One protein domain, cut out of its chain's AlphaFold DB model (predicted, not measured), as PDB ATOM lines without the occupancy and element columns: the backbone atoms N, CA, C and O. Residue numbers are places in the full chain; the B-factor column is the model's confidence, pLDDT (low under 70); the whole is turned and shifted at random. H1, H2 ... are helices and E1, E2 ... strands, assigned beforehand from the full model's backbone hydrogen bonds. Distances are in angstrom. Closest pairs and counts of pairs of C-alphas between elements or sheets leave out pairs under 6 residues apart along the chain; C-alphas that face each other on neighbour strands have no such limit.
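What this domain is: This is residues 44 to 157 of the 172 residues of an uncharacterized protein of Paraburkholderia fungorum (UniProt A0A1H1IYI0). What shape? H1, H2 and H3 form a bundle, hairpin E1-E2 follows at one end, then H4 lies beyond. How large? It has 114 residues, mostly helix, and is only just loose, close to compact, with radius of gyration of the C-alphas 16.0 A and spans 54, 37 and 21 A.

How they stand to each other: Which helices touch? H1, residues 44 to 58, touches H2, 72 to 86, their closest C-alphas, Tyr 45 and Pro 72, 5.5 A apart; H3, 101 to 121, touches both. H1 and H2 have 9 of 11 O i to N i+4 pairs within hydrogen-bond range, H3 15 of 17, H4, 145 to 155, 5 of 7. Which strands pair? E1, 126 to 131, and E2, 137 to 142, are antiparallel, N 128 and O 140 also in range, 2.8 A.

Where its parts are: H1 begins where? C-alpha 44 is at (17.211, 0.113, 23.871). H4 ends where? C-alpha 155 is at (44.686, 26.115, 46.107).

The domain as a whole: Any cut? The printed part has none. Low confidence? Residues 151 to 157 are under 70.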
ATOM      1  N   PRO A  44      17.105   0.826  22.600       85.12
ATOM      2  CA  PRO A  44      17.211   0.113  23.871       85.12
ATOM      3  C   PRO A  44      18.626   0.131  24.473       85.12
ATOM      4  O   PRO A  44      18.763   0.281  25.687       85.12
ATOM      5  N   TYR A  45      19.688   0.035  23.664       88.31
ATOM      6  CA  TYR A  45      21.069   0.069  24.173       88.31
ATOM      7  C   TYR A  45      21.466   1.460  24.670       88.31
ATOM      8  O   TYR A  45      22.102   1.584  25.719       88.31
ATOM      9  N   GLN A  46      21.050   2.512  23.963       87.94
ATOM     10  CA  GLN A  46      21.240   3.893  24.397       87.94
ATOM     11  C   GLN A  46      20.466   4.167  25.684       87.94
ATOM     12  O   GLN A  46      20.992   4.833  26.563       87.94
ATOM     13  N   GLN A  47      19.258   3.620  25.860       88.44
ATOM     14  CA  GLN A  47      18.525   3.762  27.126       88.44
ATOM     15  C   GLN A  47      19.278   3.145  28.308       88.44
ATOM     16  O   GLN A  47      19.356   3.762  29.371       88.44
ATOM     17  N   VAL A  48      19.845   1.948  28.132       90.25
ATOM     18  CA  VAL A  48      20.691   1.313  29.156       90.25
ATOM     19  C   VAL A  48      21.915   2.181  29.443       90.25
ATOM     20  O   VAL A  48      22.215   2.462  30.603       90.25
ATOM     21  N   ARG A  49      22.583   2.663  28.390       89.12
ATOM     22  CA  ARG A  49      23.764   3.517  28.512       89.12
ATOM     23  C   ARG A  49      23.445   4.804  29.262       89.12
ATOM     24  O   ARG A  49      24.090   5.064  30.262       89.12
ATOM     25  N   THR A  50      22.426   5.550  28.846       88.56
ATOM     26  CA  THR A  50      22.000   6.806  29.480       88.56
ATOM     27  C   THR A  50      21.637   6.612  30.951       88.56
ATOM     28  O   THR A  50      21.964   7.457  31.779       88.56
ATOM     29  N   ARG A  51      21.010   5.484  31.309       89.62
ATOM     30  CA  ARG A  51      20.658   5.169  32.704       89.62
ATOM     31  C   ARG A  51      21.891   4.982  33.589       89.62
ATOM     32  O   ARG A  51      21.890   5.419  34.735       89.62
ATOM     33  N   LEU A  52      22.923   4.326  33.060       91.44
ATOM     34  CA  LEU A  52      24.167   4.038  33.780       91.44
ATOM     35  C   LEU A  52      25.266   5.080  33.530       91.44
ATOM     36  O   LEU A  52      26.316   5.019  34.163       91.44
ATOM     37  N   ASP A  53      25.039   6.050  32.649       91.12
ATOM     38  CA  ASP A  53      26.053   7.007  32.206       91.12
ATOM     39  C   ASP A  53      26.637   7.789  33.384       91.12
ATOM     40  O   ASP A  53      27.853   7.899  33.528       91.12
ATOM     41  N   ARG A  54      25.768   8.218  34.305       90.62
ATOM     42  CA  ARG A  54      26.172   8.929  35.520       90.62
ATOM     43  C   ARG A  54      27.183   8.146  36.348       90.62
ATOM     44  O   ARG A  54      28.247   8.669  36.670       90.62
ATOM     45  N   VAL A  55      26.877   6.891  36.674       92.81
ATOM     46  CA  VAL A  55      27.760   6.061  37.504       92.81
ATOM     47  C   VAL A  55      29.028   5.653  36.752       92.81
ATOM     48  O   VAL A  55      30.105   5.601  37.346       92.81
ATOM     49  N   LEU A  56      28.947   5.441  35.436       92.44
ATOM     50  CA  LEU A  56      30.109   5.137  34.598       92.44
ATOM     51  C   LEU A  56      31.083   6.323  34.536       92.44
ATOM     52  O   LEU A  56      32.285   6.125  34.712       92.44
ATOM     53  N   GLN A  57      30.577   7.550  34.371       91.81
ATOM     54  CA  GLN A  57      31.395   8.766  34.408       91.81
ATOM     55  C   GLN A  57      32.036   8.978  35.787       91.81
ATOM     56  O   GLN A  57      33.248   9.179  35.873       91.81
ATOM     57  N   VAL A  58      31.250   8.870  36.865       91.25
ATOM     58  CA  VAL A  58      31.724   9.064  38.248       91.25
ATOM     59  C   VAL A  58      32.827   8.069  38.611       91.25
ATOM     60  O   VAL A  58      33.849   8.446  39.181       91.25
ATOM     61  N   THR A  59      32.659   6.803  38.230       89.75
ATOM     62  CA  THR A  59      33.652   5.750  38.490       89.75
ATOM     63  C   THR A  59      34.806   5.721  37.488       89.75
ATOM     64  O   THR A  59      35.719   4.908  37.643       89.75
ATOM     65  N   LYS A  60      34.784   6.591  36.466       89.12
ATOM     66  CA  LYS A  60      35.736   6.611  35.339       89.12
ATOM     67  C   LYS A  60      35.843   5.252  34.637       89.12
ATOM     68  O   LYS A  60      36.902   4.873  34.138       89.12
ATOM     69  N   THR A  61      34.740   4.510  34.602       89.69
ATOM     70  CA  THR A  61      34.679   3.194  33.969       89.69
ATOM     71  C   THR A  61      34.459   3.363  32.468       89.69
ATOM     72  O   THR A  61      33.572   4.099  32.038       89.69
ATOM     73  N   ALA A  62      35.260   2.670  31.656       86.56
ATOM     74  CA  ALA A  62      35.134   2.723  30.204       86.56
ATOM     75  C   ALA A  62      33.759   2.209  29.744       86.56
ATOM     76  O   ALA A  62      33.351   1.092  30.088       86.56
ATOM     77  N   VAL A  63      33.073   3.031  28.946       83.44
ATOM     78  CA  VAL A  63      31.784   2.686  28.346       83.44
ATOM     79  C   VAL A  63      32.026   1.857  27.094       83.44
ATOM     80  O   VAL A  63      32.551   2.361  26.102       83.44
ATOM     81  N   ASP A  64      31.635   0.589  27.146       84.50
ATOM     82  CA  ASP A  64      31.785  -0.307  26.007       84.50
ATOM     83  C   ASP A  64      30.628  -0.173  25.027       84.50
ATOM     84  O   ASP A  64      29.498   0.114  25.404       84.50
ATOM     85  N   VAL A  65      30.908  -0.473  23.764       88.00
ATOM     86  CA  VAL A  65      29.878  -0.653  22.741       88.00
ATOM     87  C   VAL A  65      29.206  -2.027  22.940       88.00
ATOM     88  O   VAL A  65      29.871  -2.962  23.414       88.00
ATOM     89  N   PRO A  66      27.906  -2.179  22.615       90.44
ATOM     90  CA  PRO A  66      27.267  -3.491  22.546       90.44
ATOM     91  C   PRO A  66      28.023  -4.452  21.618       90.44
ATOM     92  O   PRO A  66      28.506  -4.052  20.557       90.44
ATOM     93  N   GLN A  67      28.143  -5.714  22.024       88.81
ATOM     94  CA  GLN A  67      28.819  -6.756  21.250       88.81
ATOM     95  C   GLN A  67      27.868  -7.428  20.249       88.81
ATOM     96  O   GLN A  67      26.647  -7.418  20.410       88.81
ATOM     97  N   ALA A  68      28.425  -8.036  19.197       86.62
ATOM     98  CA  ALA A  68      27.633  -8.771  18.213       86.62
ATOM     99  C   ALA A  68      26.915  -9.963  18.873       86.62
ATOM    100  O   ALA A  68      27.550 -10.791  19.523       86.62
ATOM    101  N   GLY A  69      25.592 -10.045  18.704       86.12
ATOM    102  CA  GLY A  69      24.756 -11.080  19.326       86.12
ATOM    103  C   GLY A  69      24.389 -10.815  20.792       86.12
ATOM    104  O   GLY A  69      23.680 -11.621  21.390       86.12
ATOM    105  N   GLU A  70      24.832  -9.694  21.367       87.75
ATOM    106  CA  GLU A  70      24.410  -9.253  22.696       87.75
ATOM    107  C   GLU A  70      22.954  -8.759  22.649       87.75
ATOM    108  O   GLU A  70      22.484  -8.250  21.632       87.75
ATOM    109  N   THR A  71      22.227  -8.931  23.749       90.69
ATOM    110  CA  THR A  71      20.886  -8.370  23.969       90.69
ATOM    111  C   THR A  71      20.981  -7.141  24.880       90.69
ATOM    112  O   THR A  71      21.945  -7.018  25.638       90.69
ATOM    113  N   PRO A  72      19.981  -6.243  24.923       90.12
ATOM    114  CA  PRO A  72      20.030  -5.084  25.819       90.12
ATOM    115  C   PRO A  72      20.190  -5.457  27.301       90.12
ATOM    116  O   PRO A  72      20.861  -4.749  28.047       90.12
ATOM    117  N   THR A  73      19.616  -6.587  27.722       90.38
ATOM    118  CA  THR A  73      19.708  -7.084  29.103       90.38
ATOM    119  C   THR A  73      21.083  -7.656  29.430       90.38
ATOM    120  O   THR A  73      21.618  -7.391  30.503       90.38
ATOM    121  N   THR A  74      21.688  -8.405  28.507       91.19
ATOM    122  CA  THR A  74      23.052  -8.935  28.687       91.19
ATOM    123  C   THR A  74      24.092  -7.816  28.628       91.19
ATOM    124  O   THR A  74      25.012  -7.801  29.444       91.19
ATOM    125  N   TYR A  75      23.866  -6.806  27.783       92.19
ATOM    126  CA  TYR A  75      24.640  -5.566  27.759       92.19
ATOM    127  C   TYR A  75      24.569  -4.805  29.087       92.19
ATOM    128  O   TYR A  75      25.598  -4.425  29.649       92.19
ATOM    129  N   GLU A  76      23.367  -4.632  29.637       92.44
ATOM    130  CA  GLU A  76      23.170  -4.016  30.950       92.44
ATOM    131  C   GLU A  76      23.887  -4.793  32.067       92.44
ATOM    132  O   GLU A  76      24.557  -4.193  32.915       92.44
ATOM    133  N   ALA A  77      23.805  -6.124  32.041       92.00
ATOM    134  CA  ALA A  77      24.491  -6.987  32.994       92.00
ATOM    135  C   ALA A  77      26.017  -6.858  32.892       92.00
ATOM    136  O   ALA A  77      26.692  -6.765  33.918       92.00
ATOM    137  N   ARG A  78      26.568  -6.771  31.675       91.81
ATOM    138  CA  ARG A  78      28.004  -6.576  31.442       91.81
ATOM    139  C   ARG A  78      28.494  -5.219  31.941       91.81
ATOM    140  O   ARG A  78      29.530  -5.155  32.601       91.81
ATOM    141  N   LEU A  79      27.750  -4.142  31.680       92.12
ATOM    142  CA  LEU A  79      28.070  -2.821  32.234       92.12
ATOM    143  C   LEU A  79      28.004  -2.823  33.766       92.12
ATOM    144  O   LEU A  79      28.887  -2.273  34.417       92.12
ATOM    145  N   THR A  80      27.008  -3.492  34.347       92.38
ATOM    146  CA  THR A  80      26.872  -3.622  35.807       92.38
ATOM    147  C   THR A  80      28.028  -4.428  36.409       92.38
ATOM    148  O   THR A  80      28.584  -4.026  37.428       92.38
ATOM    149  N   ALA A  81      28.469  -5.503  35.748       91.56
ATOM    150  CA  ALA A  81      29.619  -6.302  36.173       91.56
ATOM    151  C   ALA A  81      30.900  -5.463  36.283       91.56
ATOM    152  O   ALA A  81      31.677  -5.624  37.222       91.56
ATOM    153  N   LYS A  82      31.098  -4.513  35.358       90.88
ATOM    154  CA  LYS A  82      32.231  -3.577  35.400       90.88
ATOM    155  C   LYS A  82      32.187  -2.596  36.564       90.88
ATOM    156  O   LYS A  82      33.228  -2.058  36.925       90.88
ATOM    157  N   LEU A  83      31.005  -2.338  37.121       90.81
ATOM    158  CA  LEU A  83      30.841  -1.450  38.267       90.81
ATOM    159  C   LEU A  83      31.101  -2.166  39.598       90.81
ATOM    160  O   LEU A  83      31.462  -1.507  40.566       90.81
ATOM    161  N   MET A  84      30.988  -3.497  39.641       91.38
ATOM    162  CA  MET A  84      31.169  -4.287  40.867       91.38
ATOM    163  C   MET A  84      32.509  -4.087  41.593       91.38
ATOM    164  O   MET A  84      32.489  -4.082  42.818       91.38
ATOM    165  N   PRO A  85      33.664  -3.877  40.924       90.44
ATOM    166  CA  PRO A  85      34.921  -3.567  41.616       90.44
ATOM    167  C   PRO A  85      34.881  -2.277  42.451       90.44
ATOM    168  O   PRO A  85      35.757  -2.060  43.283       90.44
ATOM    169  N   HIS A  86      33.897  -1.404  42.220       88.56
ATOM    170  CA  HIS A  86      33.694  -0.172  42.986       88.56
ATOM    171  C   HIS A  86      32.756  -0.366  44.184       88.56
ATOM    172  O   HIS A  86      32.548   0.580  44.946       88.56
ATOM    173  N   CYS A  87      32.207  -1.568  44.353       89.00
ATOM    174  CA  CYS A  87      31.266  -1.938  45.403       89.00
ATOM    175  C   CYS A  87      31.962  -2.724  46.515       89.00
ATOM    176  O   CYS A  87      32.976  -3.384  46.298       89.00
ATOM    177  N   THR A  88      31.393  -2.667  47.713       87.31
ATOM    178  CA  THR A  88      31.886  -3.378  48.897       87.31
ATOM    179  C   THR A  88      31.019  -4.578  49.254       87.31
ATOM    180  O   THR A  88      31.529  -5.539  49.823       87.31
ATOM    181  N   SER A  89      29.726  -4.553  48.912       87.12
ATOM    182  CA  SER A  89      28.788  -5.608  49.326       87.12
ATOM    183  C   SER A  89      28.862  -6.883  48.494       87.12
ATOM    184  O   SER A  89      28.477  -7.949  48.969       87.12
ATOM    185  N   TYR A  90      29.357  -6.802  47.259       85.31
ATOM    186  CA  TYR A  90      29.423  -7.949  46.359       85.31
ATOM    187  C   TYR A  90      30.840  -8.187  45.866       85.31
ATOM    188  O   TYR A  90      31.526  -7.270  45.421       85.31
ATOM    189  N   GLN A  91      31.246  -9.456  45.873       84.38
ATOM    190  CA  GLN A  91      32.420  -9.885  45.124       84.38
ATOM    191  C   GLN A  91      32.153  -9.745  43.618       84.38
ATOM    192  O   GLN A  91      31.019  -9.983  43.192       84.38
ATOM    193  N   PRO A  92      33.159  -9.392  42.796       83.44
ATOM    194  CA  PRO A  92      32.997  -9.316  41.350       83.44
ATOM    195  C   PRO A  92      32.452 -10.629  40.773       83.44
ATOM    196  O   PRO A  92      33.078 -11.685  40.875       83.44
ATOM    197  N   MET A  93      31.276 -10.562  40.151       81.50
ATOM    198  CA  MET A  93      30.614 -11.701  39.520       81.50
ATOM    199  C   MET A  93      30.684 -11.569  38.001       81.50
ATOM    200  O   MET A  93      30.225 -10.587  37.425       81.50
ATOM    201  N   ALA A  94      31.216 -12.594  37.333       73.81
ATOM    202  CA  ALA A  94      31.374 -12.587  35.878       73.81
ATOM    203  C   ALA A  94      30.068 -12.846  35.101       73.81
ATOM    204  O   ALA A  94      30.025 -12.606  33.899       73.81
ATOM    205  N   ARG A  95      29.023 -13.383  35.751       81.25
ATOM    206  CA  ARG A  95      27.795 -13.868  35.087       81.25
ATOM    207  C   ARG A  95      26.519 -13.364  35.761       81.25
ATOM    208  O   ARG A  95      25.781 -14.136  36.368       81.25
ATOM    209  N   LEU A  96      26.279 -12.058  35.672       86.25
ATOM    210  CA  LEU A  96      25.029 -11.424  36.123       86.25
ATOM    211  C   LEU A  96      23.841 -11.711  35.191       86.25
ATOM    212  O   LEU A  96      22.694 -11.645  35.615       86.25
ATOM    213  N   ASP A  97      24.120 -12.069  33.939       85.38
ATOM    214  CA  ASP A  97      23.149 -12.395  32.891       85.38
ATOM    215  C   ASP A  97      22.295 -13.632  33.204       85.38
ATOM    216  O   ASP A  97      21.199 -13.782  32.669       85.38
ATOM    217  N   LYS A  98      22.787 -14.516  34.075       88.38
ATOM    218  CA  LYS A  98      22.116 -15.771  34.448       88.38
ATOM    219  C   LYS A  98      21.194 -15.645  35.655       88.38
ATOM    220  O   LYS A  98      20.572 -16.630  36.047       88.38
ATOM    221  N   LEU A  99      21.152 -14.475  36.283       89.06
ATOM    222  CA  LEU A  99      20.340 -14.248  37.468       89.06
ATOM    223  C   LEU A  99      18.871 -14.054  37.090       89.06
ATOM    224  O   LEU A  99      18.542 -13.596  35.995       89.06
ATOM    225  N   ALA A 100      17.982 -14.375  38.030       90.88
ATOM    226  CA  ALA A 100      16.580 -14.010  37.895       90.88
ATOM    227  C   ALA A 100      16.456 -12.476  37.741       90.88
ATOM    228  O   ALA A 100      17.179 -11.749  38.430       90.88
ATOM    229  N   PRO A 101      15.551 -11.962  36.882       88.81
ATOM    230  CA  PRO A 101      15.463 -10.529  36.586       88.81
ATOM    231  C   PRO A 101      15.279  -9.631  37.814       88.81
ATOM    232  O   PRO A 101      15.851  -8.544  37.868       88.81
ATOM    233  N   ASP A 102      14.515 -10.085  38.808       91.00
ATOM    234  CA  ASP A 102      14.272  -9.320  40.037       91.00
ATOM    235  C   ASP A 102      15.537  -9.228  40.894       91.00
ATOM    236  O   ASP A 102      15.947  -8.139  41.291       91.00
ATOM    237  N   LEU A 103      16.234 -10.355  41.067       90.88
ATOM    238  CA  LEU A 103      17.504 -10.401  41.787       90.88
ATOM    239  C   LEU A 103      18.575  -9.548  41.095       90.88
ATOM    240  O   LEU A 103      19.338  -8.847  41.757       90.88
ATOM    241  N   PHE A 104      18.619  -9.576  39.759       92.88
ATOM    242  CA  PHE A 104      19.518  -8.722  38.988       92.88
ATOM    243  C   PHE A 104      19.254  -7.236  39.260       92.88
ATOM    244  O   PHE A 104      20.200  -6.487  39.493       92.88
ATOM    245  N   ARG A 105      17.986  -6.808  39.277       91.94
ATOM    246  CA  ARG A 105      17.615  -5.409  39.547       91.94
ATOM    247  C   ARG A 105      18.011  -4.961  40.947       91.94
ATOM    248  O   ARG A 105      18.485  -3.836  41.101       91.94
ATOM    249  N   ASP A 106      17.842  -5.818  41.947       92.56
ATOM    250  CA  ASP A 106      18.222  -5.494  43.321       92.56
ATOM    251  C   ASP A 106      19.740  -5.374  43.469       92.56
ATOM    252  O   ASP A 106      20.232  -4.374  43.995       92.56
ATOM    253  N   ILE A 107      20.497  -6.321  42.904       92.25
ATOM    254  CA  ILE A 107      21.965  -6.246  42.877       92.25
ATOM    255  C   ILE A 107      22.417  -4.995  42.127       92.25
ATOM    256  O   ILE A 107      23.279  -4.269  42.615       92.25
ATOM    257  N   GLN A 108      21.827  -4.707  40.966       93.88
ATOM    258  CA  GLN A 108      22.171  -3.536  40.169       93.88
ATOM    259  C   GLN A 108      21.937  -2.236  40.944       93.88
ATOM    260  O   GLN A 108      22.800  -1.363  40.928       93.88
ATOM    261  N   ARG A 109      20.805  -2.099  41.645       93.31
ATOM    262  CA  ARG A 109      20.513  -0.916  42.473       93.31
ATOM    263  C   ARG A 109      21.572  -0.709  43.548       93.31
ATOM    264  O   ARG A 109      22.091   0.398  43.671       93.31
ATOM    265  N   THR A 110      21.919  -1.768  44.273       93.19
ATOM    266  CA  THR A 110      22.948  -1.720  45.318       93.19
ATOM    267  C   THR A 110      24.319  -1.397  44.730       93.19
ATOM    268  O   THR A 110      25.008  -0.511  45.226       93.19
ATOM    269  N   VAL A 111      24.692  -2.041  43.620       93.44
ATOM    270  CA  VAL A 111      25.961  -1.797  42.921       93.44
ATOM    271  C   VAL A 111      26.065  -0.344  42.467       93.44
ATOM    272  O   VAL A 111      27.072   0.312  42.719       93.44
ATOM    273  N   VAL A 112      25.017   0.192  41.839       93.56
ATOM    274  CA  VAL A 112      24.993   1.584  41.374       93.56
ATOM    275  C   VAL A 112      25.089   2.559  42.547       93.56
ATOM    276  O   VAL A 112      25.867   3.508  42.469       93.56
ATOM    277  N   ALA A 113      24.345   2.327  43.631       92.94
ATOM    278  CA  ALA A 113      24.398   3.174  44.820       92.94
ATOM    279  C   ALA A 113      25.804   3.184  45.442       92.94
ATOM    280  O   ALA A 113      26.397   4.246  45.626       92.94
ATOM    281  N   GLU A 114      26.393   2.011  45.670       92.19
ATOM    282  CA  GLU A 114      27.724   1.907  46.272       92.19
ATOM    283  C   GLU A 114      28.830   2.456  45.375       92.19
ATOM    284  O   GLU A 114      29.781   3.063  45.873       92.19
ATOM    285  N   ALA A 115      28.723   2.255  44.063       91.50
ATOM    286  CA  ALA A 115      29.668   2.797  43.097       91.50
ATOM    287  C   ALA A 115      29.619   4.335  43.061       91.50
ATOM    288  O   ALA A 115      30.659   4.979  42.934       91.50
ATOM    289  N   MET A 116      28.436   4.931  43.237       91.62
ATOM    290  CA  MET A 116      28.265   6.385  43.354       91.62
ATOM    291  C   MET A 116      28.820   6.954  44.666       91.62
ATOM    292  O   MET A 116      29.244   8.106  44.696       91.62
ATOM    293  N   GLU A 117      28.853   6.163  45.738       90.00
ATOM    294  CA  GLU A 117      29.453   6.550  47.022       90.00
ATOM    295  C   GLU A 117      30.979   6.406  47.054       90.00
ATOM    296  O   GLU A 117      31.639   6.986  47.921       90.00
ATOM    297  N   LYS A 118      31.569   5.663  46.108       88.56
ATOM    298  CA  LYS A 118      33.018   5.434  46.047       88.56
ATOM    299  C   LYS A 118      33.851   6.725  46.147       88.56
ATOM    300  O   LYS A 118      34.762   6.739  46.974       88.56
ATOM    301  N   PRO A 119      33.560   7.814  45.403       86.25
ATOM    302  CA  PRO A 119      34.330   9.051  45.519       86.25
ATOM    303  C   PRO A 119      34.334   9.607  46.947       86.25
ATOM    304  O   PRO A 119      35.369  10.043  47.442       86.25
ATOM    305  N   ALA A 120      33.204   9.518  47.657       84.56
ATOM    306  CA  ALA A 120      33.121   9.953  49.045       84.56
ATOM    307  C   ALA A 120      33.994   9.092  49.974       84.56
ATOM    308  O   ALA A 120      34.646   9.649  50.857       84.56
ATOM    309  N   ARG A 121      34.057   7.769  49.748       85.50
ATOM    310  CA  ARG A 121      34.945   6.851  50.491       85.50
ATOM    311  C   ARG A 121      36.425   7.131  50.237       85.50
ATOM    312  O   ARG A 121      37.229   7.028  51.156       85.50
ATOM    313  N   GLU A 122      36.778   7.506  49.011       86.06
ATOM    314  CA  GLU A 122      38.154   7.839  48.623       86.06
ATOM    315  C   GLU A 122      38.549   9.285  48.967       86.06
ATOM    316  O   GLU A 122      39.693   9.676  48.750       86.06
ATOM    317  N   GLY A 123      37.621  10.094  49.490       82.50
ATOM    318  CA  GLY A 123      37.870  11.514  49.749       82.50
ATOM    319  C   GLY A 123      38.147  12.310  48.470       82.50
ATOM    320  O   GLY A 123      38.895  13.289  48.500       82.50
ATOM    321  N   THR A 124      37.574  11.878  47.345       84.81
ATOM    322  CA  THR A 124      37.718  12.522  46.040       84.81
ATOM    323  C   THR A 124      36.404  13.141  45.577       84.81
ATOM    324  O   THR A 124      35.309  12.764  46.001       84.81
ATOM    325  N   LEU A 125      36.525  14.130  44.692       87.12
ATOM    326  CA  LEU A 125      35.400  14.748  44.010       87.12
ATOM    327  C   LEU A 125      35.387  14.277  42.550       87.12
ATOM    328  O   LEU A 125      36.335  14.507  41.799       87.12
ATOM    329  N   ALA A 126      34.323  13.590  42.145       89.00
ATOM    330  CA  ALA A 126      34.171  13.049  40.801       89.00
ATOM    331  C   ALA A 126      33.175  13.898  39.989       89.00
ATOM    332  O   ALA A 126      32.013  14.003  40.389       89.00
ATOM    333  N   PRO A 127      33.587  14.501  38.859       89.44
ATOM    334  CA  PRO A 127      32.680  15.258  38.005       89.44
ATOM    335  C   PRO A 127      31.821  14.335  37.129       89.44
ATOM    336  O   PRO A 127      32.301  13.339  36.590       89.44
ATOM    337  N   TYR A 128      30.572  14.730  36.912       90.62
ATOM    338  CA  TYR A 128      29.629  14.152  35.959       90.62
ATOM    339  C   TYR A 128      29.143  15.250  35.018       90.62
ATOM    340  O   TYR A 128      28.644  16.279  35.472       90.62
ATOM    341  N   LYS A 129      29.289  15.050  33.708       91.06
ATOM    342  CA  LYS A 129      28.920  16.043  32.694       91.06
ATOM    343  C   LYS A 129      27.741  15.550  31.874       91.06
ATOM    344  O   LYS A 129      27.789  14.455  31.320       91.06
ATOM    345  N   TYR A 130      26.726  16.392  31.722       89.25
ATOM    346  CA  TYR A 130      25.594  16.121  30.840       89.25
ATOM    347  C   TYR A 130      25.143  17.384  30.109       89.25
ATOM    348  O   TYR A 130      25.459  18.505  30.511       89.25
ATOM    349  N   LYS A 131      24.430  17.199  28.996       89.69
ATOM    350  CA  LYS A 131      23.793  18.300  28.272       89.69
ATOM    351  C   LYS A 131      22.357  18.443  28.751       89.69
ATOM    352  O   LYS A 131      21.617  17.460  28.756       89.69
ATOM    353  N   ASP A 132      21.979  19.644  29.164       89.12
ATOM    354  CA  ASP A 132      20.596  19.940  29.524       89.12
ATOM    355  C   ASP A 132      19.700  20.086  28.277       89.12
ATOM    356  O   ASP A 132      20.166  20.050  27.134       89.12
ATOM    357  N   GLN A 133      18.395  20.271  28.496       86.19
ATOM    358  CA  GLN A 133      17.413  20.456  27.417       86.19
ATOM    359  C   GLN A 133      17.672  21.719  26.575       86.19
ATOM    360  O   GLN A 133      17.179  21.821  25.456       86.19
ATOM    361  N   THR A 134      18.451  22.672  27.094       89.94
ATOM    362  CA  THR A 134      18.825  23.917  26.406       89.94
ATOM    363  C   THR A 134      20.156  23.804  25.656       89.94
ATOM    364  O   THR A 134      20.593  24.761  25.020       89.94
ATOM    365  N   GLY A 135      20.806  22.636  25.709       85.62
ATOM    366  CA  GLY A 135      22.094  22.363  25.074       85.62
ATOM    367  C   GLY A 135      23.311  22.821  25.880       85.62
ATOM    368  O   GLY A 135      24.439  22.689  25.396       85.62
ATOM    369  N   ARG A 136      23.129  23.333  27.103       88.38
ATOM    370  CA  ARG A 136      24.234  23.723  27.987       88.38
ATOM    371  C   ARG A 136      24.872  22.486  28.601       88.38
ATOM    372  O   ARG A 136      24.191  21.523  28.942       88.38
ATOM    373  N   VAL A 137      26.191  22.531  28.767       91.50
ATOM    374  CA  VAL A 137      26.936  21.482  29.468       91.50
ATOM    375  C   VAL A 137      26.913  21.790  30.960       91.50
ATOM    376  O   VAL A 137      27.537  22.751  31.409       91.50
ATOM    377  N   VAL A 138      26.198  20.970  31.718       90.12
ATOM    378  CA  VAL A 138      26.147  21.025  33.180       90.12
ATOM    379  C   VAL A 138      27.168  20.038  33.732       90.12
ATOM    380  O   VAL A 138      27.288  18.918  33.237       90.12
ATOM    381  N   THR A 139      27.930  20.466  34.741       90.62
ATOM    382  CA  THR A 139      28.840  19.595  35.495       90.62
ATOM    383  C   THR A 139      28.338  19.485  36.928       90.62
ATOM    384  O   THR A 139      28.328  20.475  37.654       90.62
ATOM    385  N   GLU A 140      27.923  18.288  37.326       89.88
ATOM    386  CA  GLU A 140      27.642  17.934  38.718       89.88
ATOM    387  C   GLU A 140      28.856  17.245  39.339       89.88
ATOM    388  O   GLU A 140      29.709  16.718  38.629       89.88
ATOM    389  N   TYR A 141      28.919  17.213  40.667       87.50
ATOM    390  CA  TYR A 141      30.000  16.557  41.394       87.50
ATOM    391  C   TYR A 141      29.443  15.542  42.390       87.50
ATOM    392  O   TYR A 141      28.497  15.833  43.119       87.50
ATOM    393  N   ALA A 142      30.051  14.358  42.429       87.69
ATOM    394  CA  ALA A 142      29.803  13.320  43.422       87.69
ATOM    395  C   ALA A 142      31.017  13.200  44.354       87.69
ATOM    396  O   ALA A 142      32.152  13.114  43.887       87.69
ATOM    397  N   GLY A 143      30.793  13.201  45.667       85.69
ATOM    398  CA  GLY A 143      31.854  13.117  46.672       85.69
ATOM    399  C   GLY A 143      31.420  13.699  48.015       85.69
ATOM    400  O   GLY A 143      30.286  14.149  48.176       85.69
ATOM    401  N   SER A 144      32.322  13.687  48.996       82.50
ATOM    402  CA  SER A 144      32.051  14.288  50.306       82.50
ATOM    403  C   SER A 144      32.303  15.800  50.293       82.50
ATOM    404  O   SER A 144      33.198  16.286  49.600       82.50
ATOM    405  N   MET A 145      31.567  16.550  51.123       77.19
ATOM    406  CA  MET A 145      31.763  18.001  51.299       77.19
ATOM    407  C   MET A 145      33.217  18.348  51.665       77.19
ATOM    408  O   MET A 145      33.771  19.339  51.196       77.19
ATOM    409  N   SER A 146      33.869  17.501  52.466       78.31
ATOM    410  CA  SER A 146      35.281  17.670  52.818       78.31
ATOM    411  C   SER A 146      36.205  17.591  51.598       78.31
ATOM    412  O   SER A 146      37.172  18.343  51.534       78.31
ATOM    413  N   SER A 147      35.890  16.740  50.617       77.56
ATOM    414  CA  SER A 147      36.658  16.615  49.367       77.56
ATOM    415  C   SER A 147      36.552  17.882  48.521       77.56
ATOM    416  O   SER A 147      37.552  18.360  47.997       77.56
ATOM    417  N   TRP A 148      35.357  18.476  48.471       75.94
ATOM    418  CA  TRP A 148      35.133  19.764  47.818       75.94
ATOM    419  C   TRP A 148      35.928  20.891  48.496       75.94
ATOM    420  O   TRP A 148      36.654  21.629  47.838       75.94
ATOM    421  N   MET A 149      35.882  20.974  49.830       77.00
ATOM    422  CA  MET A 149      36.636  21.982  50.592       77.00
ATOM    423  C   MET A 149      38.157  21.816  50.488       77.00
ATOM    424  O   MET A 149      38.884  22.799  50.627       77.00
ATOM    425  N   ASN A 150      38.657  20.596  50.276       71.50
ATOM    426  CA  ASN A 150      40.092  20.348  50.157       71.50
ATOM    427  C   ASN A 150      40.694  21.041  48.932       71.50
ATOM    428  O   ASN A 150      41.772  21.621  49.055       71.50
ATOM    429  N   GLU A 151      39.991  21.071  47.795       66.50
ATOM    430  CA  GLU A 151      40.453  21.815  46.615       66.50
ATOM    431  C   GLU A 151      40.623  23.312  46.922       66.50
ATOM    432  O   GLU A 151      41.633  23.909  46.545       66.50
ATOM    433  N   PHE A 152      39.704  23.907  47.693       67.31
ATOM    434  CA  PHE A 152      39.817  25.305  48.122       67.31
ATOM    435  C   PHE A 152      40.955  25.527  49.122       67.31
ATOM    436  O   PHE A 152      41.716  26.484  48.989       67.31
ATOM    437  N   LYS A 153      41.094  24.649  50.120       68.69
ATOM    438  CA  LYS A 153      42.139  24.765  51.151       68.69
ATOM    439  C   LYS A 153      43.543  24.670  50.556       68.69
ATOM    440  O   LYS A 153      44.418  25.433  50.958       68.69
ATOM    441  N   ILE A 154      43.737  23.759  49.602       65.75
ATOM    442  CA  ILE A 154      45.026  23.534  48.943       65.75
ATOM    443  C   ILE A 154      45.355  24.694  47.994       65.75
ATOM    444  O   ILE A 154      46.458  25.235  48.064       65.75
ATOM    445  N   ASN A 155      44.406  25.126  47.155       58.94
ATOM    446  CA  ASN A 155      44.686  26.115  46.107       58.94
ATOM    447  C   ASN A 155      44.653  27.575  46.584       58.94
ATOM    448  O   ASN A 155      45.278  28.426  45.956       58.94
ATOM    449  N   HIS A 156      43.971  27.887  47.692       57.91
ATOM    450  CA  HIS A 156      43.871  29.258  48.212       57.91
ATOM    451  C   HIS A 156      44.703  29.520  49.474       57.91
ATOM    452  O   HIS A 156      44.506  30.538  50.134       57.91
ATOM    453  N   GLY A 157      45.647  28.634  49.814       51.38
ATOM    454  CA  GLY A 157      46.615  28.892  50.885       51.38
ATOM    455  C   GLY A 157      45.977  29.113  52.258       51.38
ATOM    456  O   GLY A 157      46.540  29.831  53.086       51.38
TER     457      GLY A 157